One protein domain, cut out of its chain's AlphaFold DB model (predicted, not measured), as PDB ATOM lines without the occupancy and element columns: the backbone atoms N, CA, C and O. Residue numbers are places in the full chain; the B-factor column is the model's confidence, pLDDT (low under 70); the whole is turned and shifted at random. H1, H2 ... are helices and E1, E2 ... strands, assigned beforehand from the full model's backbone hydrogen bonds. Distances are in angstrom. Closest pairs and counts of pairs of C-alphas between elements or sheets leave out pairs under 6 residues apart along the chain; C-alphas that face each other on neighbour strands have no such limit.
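Overview. This is residues 110 to 205 of the 205 residues of the protein "Aromatic ring-opening dioxygenase, catalytic subunit, LigB family" of Chitinophaga sp. CF418 (UniProt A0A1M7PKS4). One long helix, H1, runs along an elongated body, with the hairpin of E1 and E2 along one side and short H2 and H3 on the other; H4 lies across from H1. The 96 printed residues include H1, H2, H3, H4, E1 and E2 in that order, a mixed class with 44 residues in named elements, under half. The whole is compact, radius of gyration of the C-alphas 13.2 A, spanning 42 by 27 by 20 A.

Arrangement. After residues 110 to 126, H1, residues 127 to 141, touches H3, residues 155 to 161, with 128 to 132 alone, about perpendicular at 78 degrees; the closest C-alphas, of Trp 128 and Ala 157, are 4.7 A apart. With 136 to 139 alone it touches H2, residues 145 to 149; closest C-alphas Lys 139 and Phe 145, 6.7 A. H2 only just touches H4, residues 169 to 176, with 3 pairs of C-alphas within 8 A, closest Phe 145 and Leu 175, 7.3 A. E1, residues 184 to 188, and E2, residues 200 to 203, form an antiparallel hairpin; N 185 and O 202, 2.9 A apart, are within hydrogen-bond range. In the four helices every O i to N i+4 pair is within range.

Along the chain. H1 spans 21.1 A from C-alpha 127 at (-21.790, -39.406, 13.814); E1 spans 12.4 A; E2 ends at C-alpha 203, (-7.773, -38.712, 37.796).

Size, cuts and confidence. The farthest C-alphas, of Ala 120 and Asp 181, are 42.5 A apart. The printed part has no cut; the link E1 to E2 is long; residue 205 has pLDDT under 70.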
ATOM      1  N   ILE A 110     -12.122 -45.597  23.991       98.12
ATOM      2  CA  ILE A 110     -13.564 -45.675  24.279       98.12
ATOM      3  C   ILE A 110     -14.417 -45.903  23.025       98.12
ATOM      4  O   ILE A 110     -15.520 -46.433  23.103       98.12
ATOM      5  N   VAL A 111     -13.881 -45.545  21.859       98.50
ATOM      6  CA  VAL A 111     -14.426 -45.891  20.546       98.50
ATOM      7  C   VAL A 111     -13.321 -46.615  19.792       98.50
ATOM      8  O   VAL A 111     -12.286 -46.012  19.518       98.50
ATOM      9  N   HIS A 112     -13.531 -47.891  19.468       97.81
ATOM     10  CA  HIS A 112     -12.548 -48.724  18.786       97.81
ATOM     11  C   HIS A 112     -13.213 -49.705  17.816       97.81
ATOM     12  O   HIS A 112     -13.485 -50.862  18.142       97.81
ATOM     13  N   ASN A 113     -13.473 -49.256  16.585       97.50
ATOM     14  CA  ASN A 113     -14.044 -50.122  15.551       97.50
ATOM     15  C   ASN A 113     -13.183 -50.185  14.289       97.50
ATOM     16  O   ASN A 113     -13.419 -49.485  13.303       97.50
ATOM     17  N   LEU A 114     -12.239 -51.125  14.281       94.00
ATOM     18  CA  LEU A 114     -11.362 -51.383  13.134       94.00
ATOM     19  C   LEU A 114     -12.092 -51.933  11.891       94.00
ATOM     20  O   LEU A 114     -11.495 -52.028  10.824       94.00
ATOM     21  N   ARG A 115     -13.383 -52.284  11.969       94.31
ATOM     22  CA  ARG A 115     -14.176 -52.635  10.772       94.31
ATOM     23  C   ARG A 115     -14.744 -51.402  10.066       94.31
ATOM     24  O   ARG A 115     -15.318 -51.536   8.988       94.31
ATOM     25  N   ARG A 116     -14.655 -50.224  10.693       94.81
ATOM     26  CA  ARG A 116     -15.236 -48.964  10.209       94.81
ATOM     27  C   ARG A 116     -14.204 -47.872   9.937       94.81
ATOM     28  O   ARG A 116     -14.597 -46.852   9.389       94.81
ATOM     29  N   ILE A 117     -12.927 -48.097  10.251       94.00
ATOM     30  CA  ILE A 117     -11.830 -47.155   9.979       94.00
ATOM     31  C   ILE A 117     -11.867 -46.650   8.535       94.00
ATOM     32  O   ILE A 117     -11.972 -47.419   7.579       94.00
ATOM     33  N   SER A 118     -11.721 -45.336   8.403       93.06
ATOM     34  CA  SER A 118     -11.417 -44.669   7.147       93.06
ATOM     35  C   SER A 118      -9.938 -44.278   7.101       93.06
ATOM     36  O   SER A 118      -9.439 -43.567   7.976       93.06
ATOM     37  N   PHE A 119      -9.242 -44.730   6.056       90.62
ATOM     38  CA  PHE A 119      -7.851 -44.365   5.757       90.62
ATOM     39  C   PHE A 119      -7.738 -43.116   4.871       90.62
ATOM     40  O   PHE A 119      -6.654 -42.807   4.387       90.62
ATOM     41  N   ALA A 120      -8.849 -42.420   4.611       89.88
ATOM     42  CA  ALA A 120      -8.800 -41.147   3.909       89.88
ATOM     43  C   ALA A 120      -8.053 -40.106   4.754       89.88
ATOM     44  O   ALA A 120      -8.247 -40.036   5.972       89.88
ATOM     45  N   ASP A 121      -7.253 -39.269   4.097       80.25
ATOM     46  CA  ASP A 121      -6.635 -38.115   4.745       80.25
ATOM     47  C   ASP A 121      -7.728 -37.232   5.367       80.25
ATOM     48  O   ASP A 121      -8.715 -36.892   4.709       80.25
ATOM     49  N   ASN A 122      -7.563 -36.872   6.643       82.44
ATOM     50  CA  ASN A 122      -8.538 -36.101   7.425       82.44
ATOM     51  C   ASN A 122      -9.945 -36.726   7.471       82.44
ATOM     52  O   ASN A 122     -10.949 -36.010   7.414       82.44
ATOM     53  N   ALA A 123     -10.037 -38.057   7.558       91.19
ATOM     54  CA  ALA A 123     -11.306 -38.753   7.735       91.19
ATOM     55  C   ALA A 123     -12.113 -38.176   8.911       91.19
ATOM     56  O   ALA A 123     -11.729 -38.322  10.072       91.19
ATOM     57  N   ALA A 124     -13.250 -37.553   8.595       95.19
ATOM     58  CA  ALA A 124     -14.140 -36.997   9.601       95.19
ATOM     59  C   ALA A 124     -14.674 -38.104  10.534       95.19
ATOM     60  O   ALA A 124     -14.987 -39.201  10.055       95.19
ATOM     61  N   PRO A 125     -14.818 -37.827  11.843       97.25
ATOM     62  CA  PRO A 125     -15.458 -38.738  12.784       97.25
ATOM     63  C   PRO A 125     -16.870 -39.125  12.332       97.25
ATOM     64  O   PRO A 125     -17.654 -38.260  11.940       97.25
ATOM     65  N   PHE A 126     -17.233 -40.406  12.419       98.06
ATOM     66  CA  PHE A 126     -18.618 -40.806  12.168       98.06
ATOM     67  C   PHE A 126     -19.546 -40.247  13.247       98.06
ATOM     68  O   PHE A 126     -19.155 -40.145  14.410       98.06
ATOM     69  N   ASP A 127     -20.799 -39.967  12.886       98.25
ATOM     70  CA  ASP A 127     -21.790 -39.406  13.814       98.25
ATOM     71  C   ASP A 127     -21.947 -40.266  15.077       98.25
ATOM     72  O   ASP A 127     -21.885 -39.753  16.188       98.25
ATOM     73  N   TRP A 128     -22.031 -41.591  14.918       98.38
ATOM     74  CA  TRP A 128     -22.138 -42.530  16.041       98.38
ATOM     75  C   TRP A 128     -20.879 -42.563  16.925       98.38
ATOM     76  O   TRP A 128     -20.979 -42.825  18.121       98.38
ATOM     77  N   ALA A 129     -19.695 -42.302  16.358       98.56
ATOM     78  CA  ALA A 129     -18.447 -42.252  17.117       98.56
ATOM     79  C   ALA A 129     -18.394 -40.976  17.967       98.56
ATOM     80  O   ALA A 129     -18.070 -41.042  19.150       98.56
ATOM     81  N   GLN A 130     -18.778 -39.832  17.385       98.50
ATOM     82  CA  GLN A 130     -18.898 -38.557  18.102       98.50
ATOM     83  C   GLN A 130     -19.970 -38.620  19.192       98.50
ATOM     84  O   GLN A 130     -19.744 -38.158  20.306       98.50
ATOM     85  N   GLU A 131     -21.122 -39.218  18.884       98.62
ATOM     86  CA  GLU A 131     -22.225 -39.395  19.826       98.62
ATOM     87  C   GLU A 131     -21.789 -40.202  21.051       98.62
ATOM     88  O   GLU A 131     -22.020 -39.772  22.185       98.62
ATOM     89  N   PHE A 132     -21.144 -41.355  20.847       98.75
ATOM     90  CA  PHE A 132     -20.717 -42.189  21.965       98.75
ATOM     91  C   PHE A 132     -19.577 -41.550  22.761       98.75
ATOM     92  O   PHE A 132     -19.638 -41.539  23.987       98.75
ATOM     93  N   ASP A 133     -18.585 -40.954  22.094       98.69
ATOM     94  CA  ASP A 133     -17.493 -40.235  22.758       98.69
ATOM     95  C   ASP A 133     -18.019 -39.095  23.653       98.69
ATOM     96  O   ASP A 133     -17.673 -39.014  24.836       98.69
ATOM     97  N   ALA A 134     -18.938 -38.277  23.130       98.56
ATOM     98  CA  ALA A 134     -19.586 -37.210  23.888       98.56
ATOM     99  C   ALA A 134     -20.469 -37.756  25.022       98.56
ATOM    100  O   ALA A 134     -20.497 -37.191  26.116       98.56
ATOM    101  N   THR A 135     -21.169 -38.872  24.793       98.62
ATOM    102  CA  THR A 135     -21.955 -39.554  25.831       98.62
ATOM    103  C   THR A 135     -21.058 -40.011  26.974       98.62
ATOM    104  O   THR A 135     -21.377 -39.745  28.132       98.62
ATOM    105  N   VAL A 136     -19.917 -40.635  26.668       98.62
ATOM    106  CA  VAL A 136     -18.942 -41.061  27.675       98.62
ATOM    107  C   VAL A 136     -18.442 -39.862  28.470       98.62
ATOM    108  O   VAL A 136     -18.519 -39.885  29.696       98.62
ATOM    109  N   LYS A 137     -18.016 -38.787  27.792       98.44
ATOM    110  CA  LYS A 137     -17.573 -37.547  28.445       98.44
ATOM    111  C   LYS A 137     -18.615 -37.023  29.436       98.44
ATOM    112  O   LYS A 137     -18.311 -36.868  30.616       98.44
ATOM    113  N   ASN A 138     -19.849 -36.833  28.975       98.31
ATOM    114  CA  ASN A 138     -20.943 -36.315  29.798       98.31
ATOM    115  C   ASN A 138     -21.215 -37.201  31.023       98.31
ATOM    116  O   ASN A 138     -21.489 -36.696  32.108       98.31
ATOM    117  N   LYS A 139     -21.145 -38.529  30.868       98.12
ATOM    118  CA  LYS A 139     -21.360 -39.471  31.975       98.12
ATOM    119  C   LYS A 139     -20.223 -39.448  32.991       98.12
ATOM    120  O   LYS A 139     -20.502 -39.548  34.181       98.12
ATOM    121  N   VAL A 140     -18.976 -39.266  32.555       97.56
ATOM    122  CA  VAL A 140     -17.839 -39.065  33.467       97.56
ATOM    123  C   VAL A 140     -18.000 -37.763  34.252       97.56
ATOM    124  O   VAL A 140     -17.882 -37.784  35.472       97.56
ATOM    125  N   GLU A 141     -18.345 -36.655  33.588       95.81
ATOM    126  CA  GLU A 141     -18.556 -35.346  34.237       95.81
ATOM    127  C   GLU A 141     -19.710 -35.371  35.254       95.81
ATOM    128  O   GLU A 141     -19.675 -34.678  36.266       95.81
ATOM    129  N   GLN A 142     -20.725 -36.203  35.012       95.88
ATOM    130  CA  GLN A 142     -21.852 -36.422  35.926       95.88
ATOM    131  C   GLN A 142     -21.560 -37.460  37.021       95.88
ATOM    132  O   GLN A 142     -22.459 -37.777  37.799       95.88
ATOM    133  N   GLN A 143     -20.351 -38.037  37.052       94.31
ATOM    134  CA  GLN A 143     -19.991 -39.197  37.880       94.31
ATOM    135  C   GLN A 143     -20.974 -40.381  37.740       94.31
ATOM    136  O   GLN A 143     -21.141 -41.203  38.641       94.31
ATOM    137  N   ALA A 144     -21.629 -40.507  36.584       96.69
ATOM    138  CA  ALA A 144     -22.594 -41.557  36.272       96.69
ATOM    139  C   ALA A 144     -21.878 -42.841  35.810       96.69
ATOM    140  O   ALA A 144     -22.160 -43.380  34.739       96.69
ATOM    141  N   PHE A 145     -20.918 -43.326  36.605       97.06
ATOM    142  CA  PHE A 145     -20.061 -44.455  36.223       97.06
ATOM    143  C   PHE A 145     -20.849 -45.748  36.028       97.06
ATOM    144  O   PHE A 145     -20.506 -46.529  35.148       97.06
ATOM    145  N   GLU A 146     -21.944 -45.944  36.762       97.81
ATOM    146  CA  GLU A 146     -22.817 -47.113  36.601       97.81
ATOM    147  C   GLU A 146     -23.347 -47.258  35.163       97.81
ATOM    148  O   GLU A 146     -23.380 -48.359  34.614       97.81
ATOM    149  N   ASP A 147     -23.677 -46.143  34.504       98.12
ATOM    150  CA  ASP A 147     -24.114 -46.154  33.106       98.12
ATOM    151  C   ASP A 147     -22.979 -46.594  32.165       98.12
ATOM    152  O   ASP A 147     -23.218 -47.285  31.175       98.12
ATOM    153  N   LEU A 148     -21.733 -46.236  32.492       98.25
ATOM    154  CA  LEU A 148     -20.530 -46.596  31.732       98.25
ATOM    155  C   LEU A 148     -20.115 -48.057  31.942       98.25
ATOM    156  O   LEU A 148     -19.536 -48.660  31.035       98.25
ATOM    157  N   LEU A 149     -20.435 -48.638  33.102       98.31
ATOM    158  CA  LEU A 149     -20.293 -50.072  33.376       98.31
ATOM    159  C   LEU A 149     -21.357 -50.912  32.654       98.31
ATOM    160  O   LEU A 149     -21.151 -52.104  32.430       98.31
ATOM    161  N   HIS A 150     -22.469 -50.287  32.265       97.75
ATOM    162  CA  HIS A 150     -23.568 -50.879  31.506       97.75
ATOM    163  C   HIS A 150     -23.699 -50.260  30.112       97.75
ATOM    164  O   HIS A 150     -24.810 -50.003  29.635       97.75
ATOM    165  N   TYR A 151     -22.559 -50.024  29.458       96.81
ATOM    166  CA  TYR A 151     -22.490 -49.317  28.182       96.81
ATOM    167  C   TYR A 151     -23.354 -49.955  27.083       96.81
ATOM    168  O   TYR A 151     -23.791 -49.258  26.172       96.81
ATOM    169  N   GLU A 152     -23.679 -51.252  27.157       94.88
ATOM    170  CA  GLU A 152     -24.557 -51.912  26.181       94.88
ATOM    171  C   GLU A 152     -25.986 -51.341  26.188       94.88
ATOM    172  O   GLU A 152     -26.734 -51.508  25.221       94.88
ATOM    173  N   ARG A 153     -26.373 -50.658  27.273       96.75
ATOM    174  CA  ARG A 153     -27.652 -49.949  27.411       96.75
ATOM    175  C   ARG A 153     -27.621 -48.546  26.798       96.75
ATOM    176  O   ARG A 153     -28.681 -47.943  26.656       96.75
ATOM    177  N   LEU A 154     -26.452 -48.048  26.387       97.38
ATOM    178  CA  LEU A 154     -26.257 -46.718  25.791       97.38
ATOM    179  C   LEU A 154     -26.526 -46.687  24.272       97.38
ATOM    180  O   LEU A 154     -26.063 -45.798  23.564       97.38
ATOM    181  N   GLY A 155     -27.302 -47.647  23.763       97.12
ATOM    182  CA  GLY A 155     -27.827 -47.631  22.398       97.12
ATOM    183  C   GLY A 155     -26.871 -48.160  21.325       97.12
ATOM    184  O   GLY A 155     -25.872 -48.824  21.597       97.12
ATOM    185  N   GLU A 156     -27.223 -47.906  20.063       97.75
ATOM    186  CA  GLU A 156     -26.496 -48.436  18.901       97.75
ATOM    187  C   GLU A 156     -25.107 -47.807  18.731       97.75
ATOM    188  O   GLU A 156     -24.174 -48.498  18.320       97.75
ATOM    189  N   ALA A 157     -24.939 -46.533  19.104       98.25
ATOM    190  CA  ALA A 157     -23.646 -45.855  19.067       98.25
ATOM    191  C   ALA A 157     -22.605 -46.571  19.946       98.25
ATOM    192  O   ALA A 157     -21.478 -46.799  19.503       98.25
ATOM    193  N   ALA A 158     -23.001 -47.029  21.138       98.12
ATOM    194  CA  ALA A 158     -22.149 -47.817  22.028       98.12
ATOM    195  C   ALA A 158     -21.778 -49.181  21.431       98.12
ATOM    196  O   ALA A 158     -20.608 -49.560  21.420       98.12
ATOM    197  N   LYS A 159     -22.754 -49.900  20.858       97.06
ATOM    198  CA  LYS A 159     -22.521 -51.202  20.204       97.06
ATOM    199  C   LYS A 159     -21.571 -51.097  19.012       97.06
ATOM    200  O   LYS A 159     -20.769 -51.998  18.780       97.06
ATOM    201  N   LEU A 160     -21.667 -50.013  18.240       97.69
ATOM    202  CA  LEU A 160     -20.739 -49.735  17.146       97.69
ATOM    203  C   LEU A 160     -19.356 -49.332  17.662       97.69
ATOM    204  O   LEU A 160     -18.364 -49.698  17.036       97.69
ATOM    205  N   SER A 161     -19.289 -48.613  18.781       98.38
ATOM    206  CA  SER A 161     -18.040 -48.122  19.372       98.38
ATOM    207  C   SER A 161     -17.234 -49.195  20.081       98.38
ATOM    208  O   SER A 161     -16.008 -49.135  20.043       98.38
ATOM    209  N   ILE A 162     -17.897 -50.195  20.662       97.81
ATOM    210  CA  ILE A 162     -17.262 -51.262  21.440       97.81
ATOM    211  C   ILE A 162     -17.679 -52.629  20.859       97.81
ATOM    212  O   ILE A 162     -18.487 -53.342  21.457       97.81
ATOM    213  N   PRO A 163     -17.169 -53.028  19.671       95.88
ATOM    214  CA  PRO A 163     -17.457 -54.347  19.098       95.88
ATOM    215  C   PRO A 163     -16.922 -55.492  19.966       95.88
ATOM    216  O   PRO A 163     -17.493 -56.582  19.978       95.88
ATOM    217  N   THR A 164     -15.807 -55.237  20.652       94.75
ATOM    218  CA  THR A 164     -15.208 -56.068  21.696       94.75
ATOM    219  C   THR A 164     -14.769 -55.154  22.843       94.75
ATOM    220  O   THR A 164     -14.433 -53.993  22.599       94.75
ATOM    221  N   PRO A 165     -14.820 -55.621  24.101       94.50
ATOM    222  CA  PRO A 165     -14.689 -54.736  25.257       94.50
ATOM    223  C   PRO A 165     -13.243 -54.496  25.715       94.50
ATOM    224  O   PRO A 165     -13.000 -53.647  26.567       94.50
ATOM    225  N   ASP A 166     -12.278 -55.221  25.156       92.56
ATOM    226  CA  ASP A 166     -10.882 -55.240  25.593       92.56
ATOM    227  C   ASP A 166     -10.215 -53.858  25.573       92.56
ATOM    228  O   ASP A 166      -9.563 -53.495  26.548       92.56
ATOM    229  N   HIS A 167     -10.458 -53.048  24.538       96.25
ATOM    230  CA  HIS A 167      -9.926 -51.678  24.453       96.25
ATOM    231  C   HIS A 167     -10.676 -50.681  25.353       96.25
ATOM    232  O   HIS A 167     -10.137 -49.622  25.676       96.25
ATOM    233  N   TYR A 168     -11.896 -51.014  25.785       98.25
ATOM    234  CA  TYR A 168     -12.714 -50.180  26.669       98.25
ATOM    235  C   TYR A 168     -12.391 -50.416  28.152       98.25
ATOM    236  O   TYR A 168     -12.495 -49.510  28.976       98.25
ATOM    237  N   PHE A 169     -11.955 -51.619  28.529       98.38
ATOM    238  CA  PHE A 169     -11.669 -51.941  29.926       98.38
ATOM    239  C   PHE A 169     -10.597 -51.061  30.595       98.38
ATOM    240  O   PHE A 169     -10.827 -50.675  31.741       98.38
ATOM    241  N   PRO A 170      -9.482 -50.667  29.947       98.12
ATOM    242  CA  PRO A 170      -8.518 -49.733  30.535       98.12
ATOM    243  C   PRO A 170      -9.146 -48.410  30.999       98.12
ATOM    244  O   PRO A 170      -8.773 -47.890  32.051       98.12
ATOM    245  N   PHE A 171     -10.152 -47.905  30.275       98.19
ATOM    246  CA  PHE A 171     -10.934 -46.736  30.685       98.19
ATOM    247  C   PHE A 171     -11.711 -47.006  31.987       98.19
ATOM    248  O   PHE A 171     -11.665 -46.196  32.911       98.19
ATOM    249  N   ILE A 172     -12.333 -48.183  32.118       98.50
ATOM    250  CA  ILE A 172     -13.036 -48.600  33.345       98.50
ATOM    251  C   ILE A 172     -12.095 -48.722  34.548       98.50
ATOM    252  O   ILE A 172     -12.469 -48.322  35.652       98.50
ATOM    253  N   TYR A 173     -10.869 -49.215  34.347       98.25
ATOM    254  CA  TYR A 173      -9.852 -49.214  35.402       98.25
ATOM    255  C   TYR A 173      -9.541 -47.795  35.884       98.25
ATOM    256  O   TYR A 173      -9.483 -47.564  37.089       98.25
ATOM    257  N   GLY A 174      -9.391 -46.838  34.962       97.38
ATOM    258  CA  GLY A 174      -9.179 -45.435  35.314       97.38
ATOM    259  C   GLY A 174     -10.328 -44.855  36.145       97.38
ATOM    260  O   GLY A 174     -10.072 -44.212  37.158       97.38
ATOM    261  N   LEU A 175     -11.587 -45.151  35.796       97.50
ATOM    262  CA  LEU A 175     -12.743 -44.724  36.600       97.50
ATOM    263  C   LEU A 175     -12.749 -45.347  38.001       97.50
ATOM    264  O   LEU A 175     -13.022 -44.660  38.980       97.50
ATOM    265  N   GLY A 176     -12.424 -46.638  38.115       97.50
ATOM    266  CA  GLY A 176     -12.389 -47.339  39.403       97.50
ATOM    267  C   GLY A 176     -11.289 -46.856  40.349       97.50
ATOM    268  O   GLY A 176     -11.339 -47.154  41.544       97.50
ATOM    269  N   LEU A 177     -10.319 -46.091  39.844       96.88
ATOM    270  CA  LEU A 177      -9.259 -45.472  40.635       96.88
ATOM    271  C   LEU A 177      -9.638 -44.107  41.214       96.88
ATOM    272  O   LEU A 177      -8.939 -43.661  42.124       96.88
ATOM    273  N   ALA A 178     -10.708 -43.472  40.729       95.25
ATOM    274  CA  ALA A 178     -11.163 -42.177  41.222       95.25
ATOM    275  C   ALA A 178     -11.765 -42.272  42.628       95.25
ATOM    276  O   ALA A 178     -12.477 -43.228  42.968       95.25
ATOM    277  N   GLU A 179     -11.463 -41.280  43.460       91.62
ATOM    278  CA  GLU A 179     -12.205 -41.014  44.692       91.62
ATOM    279  C   GLU A 179     -13.384 -40.056  44.437       91.62
ATOM    280  O   GLU A 179     -13.351 -39.290  43.474       91.62
ATOM    281  N   PRO A 180     -14.450 -40.086  45.265       87.25
ATOM    282  CA  PRO A 180     -15.644 -39.261  45.049       87.25
ATOM    283  C   PRO A 180     -15.390 -37.747  44.976       87.25
ATOM    284  O   PRO A 180     -16.169 -37.021  44.359       87.25
ATOM    285  N   ASP A 181     -14.337 -37.273  45.639       88.19
ATOM    286  CA  ASP A 181     -13.927 -35.872  45.739       88.19
ATOM    287  C   ASP A 181     -12.757 -35.501  44.813       88.19
ATOM    288  O   ASP A 181     -12.290 -34.364  44.852       88.19
ATOM    289  N   GLU A 182     -12.296 -36.426  43.967       91.62
ATOM    290  CA  GLU A 182     -11.249 -36.150  42.989       91.62
ATOM    291  C   GLU A 182     -11.809 -35.644  41.662       91.62
ATOM    292  O   GLU A 182     -12.763 -36.187  41.098       91.62
ATOM    293  N   ASP A 183     -11.133 -34.637  41.113       91.31
ATOM    294  CA  ASP A 183     -11.417 -34.154  39.772       91.31
ATOM    295  C   ASP A 183     -10.953 -35.164  38.711       91.31
ATOM    296  O   ASP A 183      -9.855 -35.732  38.774       91.31
ATOM    297  N   ILE A 184     -11.789 -35.331  37.684       96.44
ATOM    298  CA  ILE A 184     -11.433 -36.022  36.446       96.44
ATOM    299  C   ILE A 184     -11.277 -34.984  35.340       96.44
ATOM    300  O   ILE A 184     -12.234 -34.308  34.959       96.44
ATOM    301  N   ARG A 185     -10.067 -34.875  34.792       96.31
ATOM    302  CA  ARG A 185      -9.735 -33.905  33.745       96.31
ATOM    303  C   ARG A 185      -9.492 -34.597  32.415       96.31
ATOM    304  O   ARG A 185      -8.592 -35.423  32.305       96.31
ATOM    305  N   PHE A 186     -10.205 -34.182  31.373       97.50
ATOM    306  CA  PHE A 186      -9.866 -34.558  30.000       97.50
ATOM    307  C   PHE A 186      -8.636 -33.780  29.521       97.50
ATOM    308  O   PHE A 186      -8.592 -32.551  29.606       97.50
ATOM    309  N   THR A 187      -7.619 -34.501  29.052       96.44
ATOM    310  CA  THR A 187      -6.316 -33.933  28.658       96.44
ATOM    311  C   THR A 187      -6.103 -33.926  27.150       96.44
ATOM    312  O   THR A 187      -5.317 -33.123  26.650       96.44
ATOM    313  N   TYR A 188      -6.828 -34.777  26.424       97.50
ATOM    314  CA  TYR A 188      -6.819 -34.841  24.968       97.50
ATOM    315  C   TYR A 188      -8.181 -35.313  24.461       97.50
ATOM    316  O   TYR A 188      -8.795 -36.187  25.074       97.50
ATOM    317  N   GLU A 189      -8.654 -34.739  23.356       96.75
ATOM    318  CA  GLU A 189      -9.940 -35.078  22.744       96.75
ATOM    319  C   GLU A 189      -9.816 -35.026  21.221       96.75
ATOM    320  O   GLU A 189      -9.672 -33.956  20.634       96.75
ATOM    321  N   GLU A 190      -9.877 -36.187  20.577       96.44
ATOM    322  CA  GLU A 190      -9.906 -36.315  19.121       96.44
ATOM    323  C   GLU A 190     -10.522 -37.670  18.756       96.44
ATOM    324  O   GLU A 190     -10.393 -38.635  19.510       96.44
ATOM    325  N   ILE A 191     -11.159 -37.764  17.589       97.56
ATOM    326  CA  ILE A 191     -11.478 -39.047  16.960       97.56
ATOM    327  C   ILE A 191     -10.691 -39.134  15.658       97.56
ATOM    328  O   ILE A 191     -10.887 -38.331  14.748       97.56
ATOM    329  N   GLN A 192      -9.820 -40.131  15.568       95.88
ATOM    330  CA  GLN A 192      -9.006 -40.402  14.395       95.88
ATOM    331  C   GLN A 192      -9.645 -41.474  13.518       95.88
ATOM    332  O   GLN A 192     -10.409 -42.333  13.974       95.88
ATOM    333  N   ASN A 193      -9.331 -41.405  12.222       96.19
ATOM    334  CA  ASN A 193      -9.731 -42.396  11.225       96.19
ATOM    335  C   ASN A 193     -11.239 -42.706  11.210       96.19
ATOM    336  O   ASN A 193     -11.659 -43.822  10.898       96.19
ATOM    337  N   GLY A 194     -12.067 -41.723  11.565       97.44
ATOM    338  CA  GLY A 194     -13.520 -41.847  11.650       97.44
ATOM    339  C   GLY A 194     -14.049 -42.555  12.904       97.44
ATOM    340  O   GLY A 194     -15.130 -42.206  13.376       97.44
ATOM    341  N   SER A 195     -13.331 -43.543  13.446       97.56
ATOM    342  CA  SER A 195     -13.877 -44.508  14.416       97.56
ATOM    343  C   SER A 195     -12.919 -44.922  15.538       97.56
ATOM    344  O   SER A 195     -13.094 -46.011  16.094       97.56
ATOM    345  N   ILE A 196     -11.904 -44.110  15.842       97.75
ATOM    346  CA  ILE A 196     -10.946 -44.351  16.929       97.75
ATOM    347  C   ILE A 196     -10.906 -43.120  17.832       97.75
ATOM    348  O   ILE A 196     -10.323 -42.105  17.465       97.75
ATOM    349  N   SER A 197     -11.550 -43.180  18.999       98.19
ATOM    350  CA  SER A 197     -11.464 -42.084  19.972       98.19
ATOM    351  C   SER A 197     -10.105 -42.121  20.657       98.19
ATOM    352  O   SER A 197      -9.745 -43.121  21.275       98.19
ATOM    353  N   MET A 198      -9.383 -41.010  20.576       97.31
ATOM    354  CA  MET A 198      -8.101 -40.784  21.240       97.31
ATOM    355  C   MET A 198      -8.275 -40.083  22.591       97.31
ATOM    356  O   MET A 198      -7.305 -39.585  23.151       97.31
ATOM    357  N   ARG A 199      -9.507 -39.998  23.112       97.94
ATOM    358  CA  ARG A 199      -9.814 -39.284  24.354       97.94
ATOM    359  C   ARG A 199      -8.955 -39.784  25.516       97.94
ATOM    360  O   ARG A 199      -8.976 -40.966  25.854       97.94
ATOM    361  N   CYS A 200      -8.276 -38.855  26.181       97.94
ATOM    362  CA  CYS A 200      -7.505 -39.113  27.393       97.94
ATOM    363  C   CYS A 200      -8.129 -38.386  28.584       97.94
ATOM    364  O   CYS A 200      -8.618 -37.261  28.452       97.94
ATOM    365  N   PHE A 201      -8.061 -39.008  29.757       97.06
ATOM    366  CA  PHE A 201      -8.401 -38.363  31.019       97.06
ATOM    367  C   PHE A 201      -7.361 -38.676  32.093       97.06
ATOM    368  O   PHE A 201      -6.662 -39.686  32.028       97.06
ATOM    369  N   GLN A 202      -7.277 -37.787  33.073       97.06
ATOM    370  CA  GLN A 202      -6.466 -37.908  34.274       97.06
ATOM    371  C   GLN A 202      -7.387 -37.850  35.495       97.06
ATOM    372  O   GLN A 202      -8.351 -37.084  35.504       97.06
ATOM    373  N   VAL A 203      -7.075 -38.659  36.506       95.25
ATOM    374  CA  VAL A 203      -7.773 -38.712  37.796       95.25
ATOM    375  C   VAL A 203      -6.834 -38.200  38.880       95.25
ATOM    376  O   VAL A 203      -5.747 -38.758  39.048       95.25
ATOM    377  N   GLY A 204      -7.270 -37.181  39.621       88.69
ATOM    378  CA  GLY A 204      -6.457 -36.539  40.654       88.69
ATOM    379  C   GLY A 204      -5.281 -35.723  40.101       88.69
ATOM    380  O   GLY A 204      -5.113 -35.571  38.884       88.69
ATOM    381  N   GLU A 205      -4.483 -35.173  41.018       68.56
ATOM    382  CA  GLU A 205      -3.284 -34.372  40.716       68.56
ATOM    383  C   GLU A 205      -2.047 -35.221  40.401       68.56
ATOM    384  O   GLU A 205      -1.814 -36.241  41.092       68.56
TER     385      GLU A 205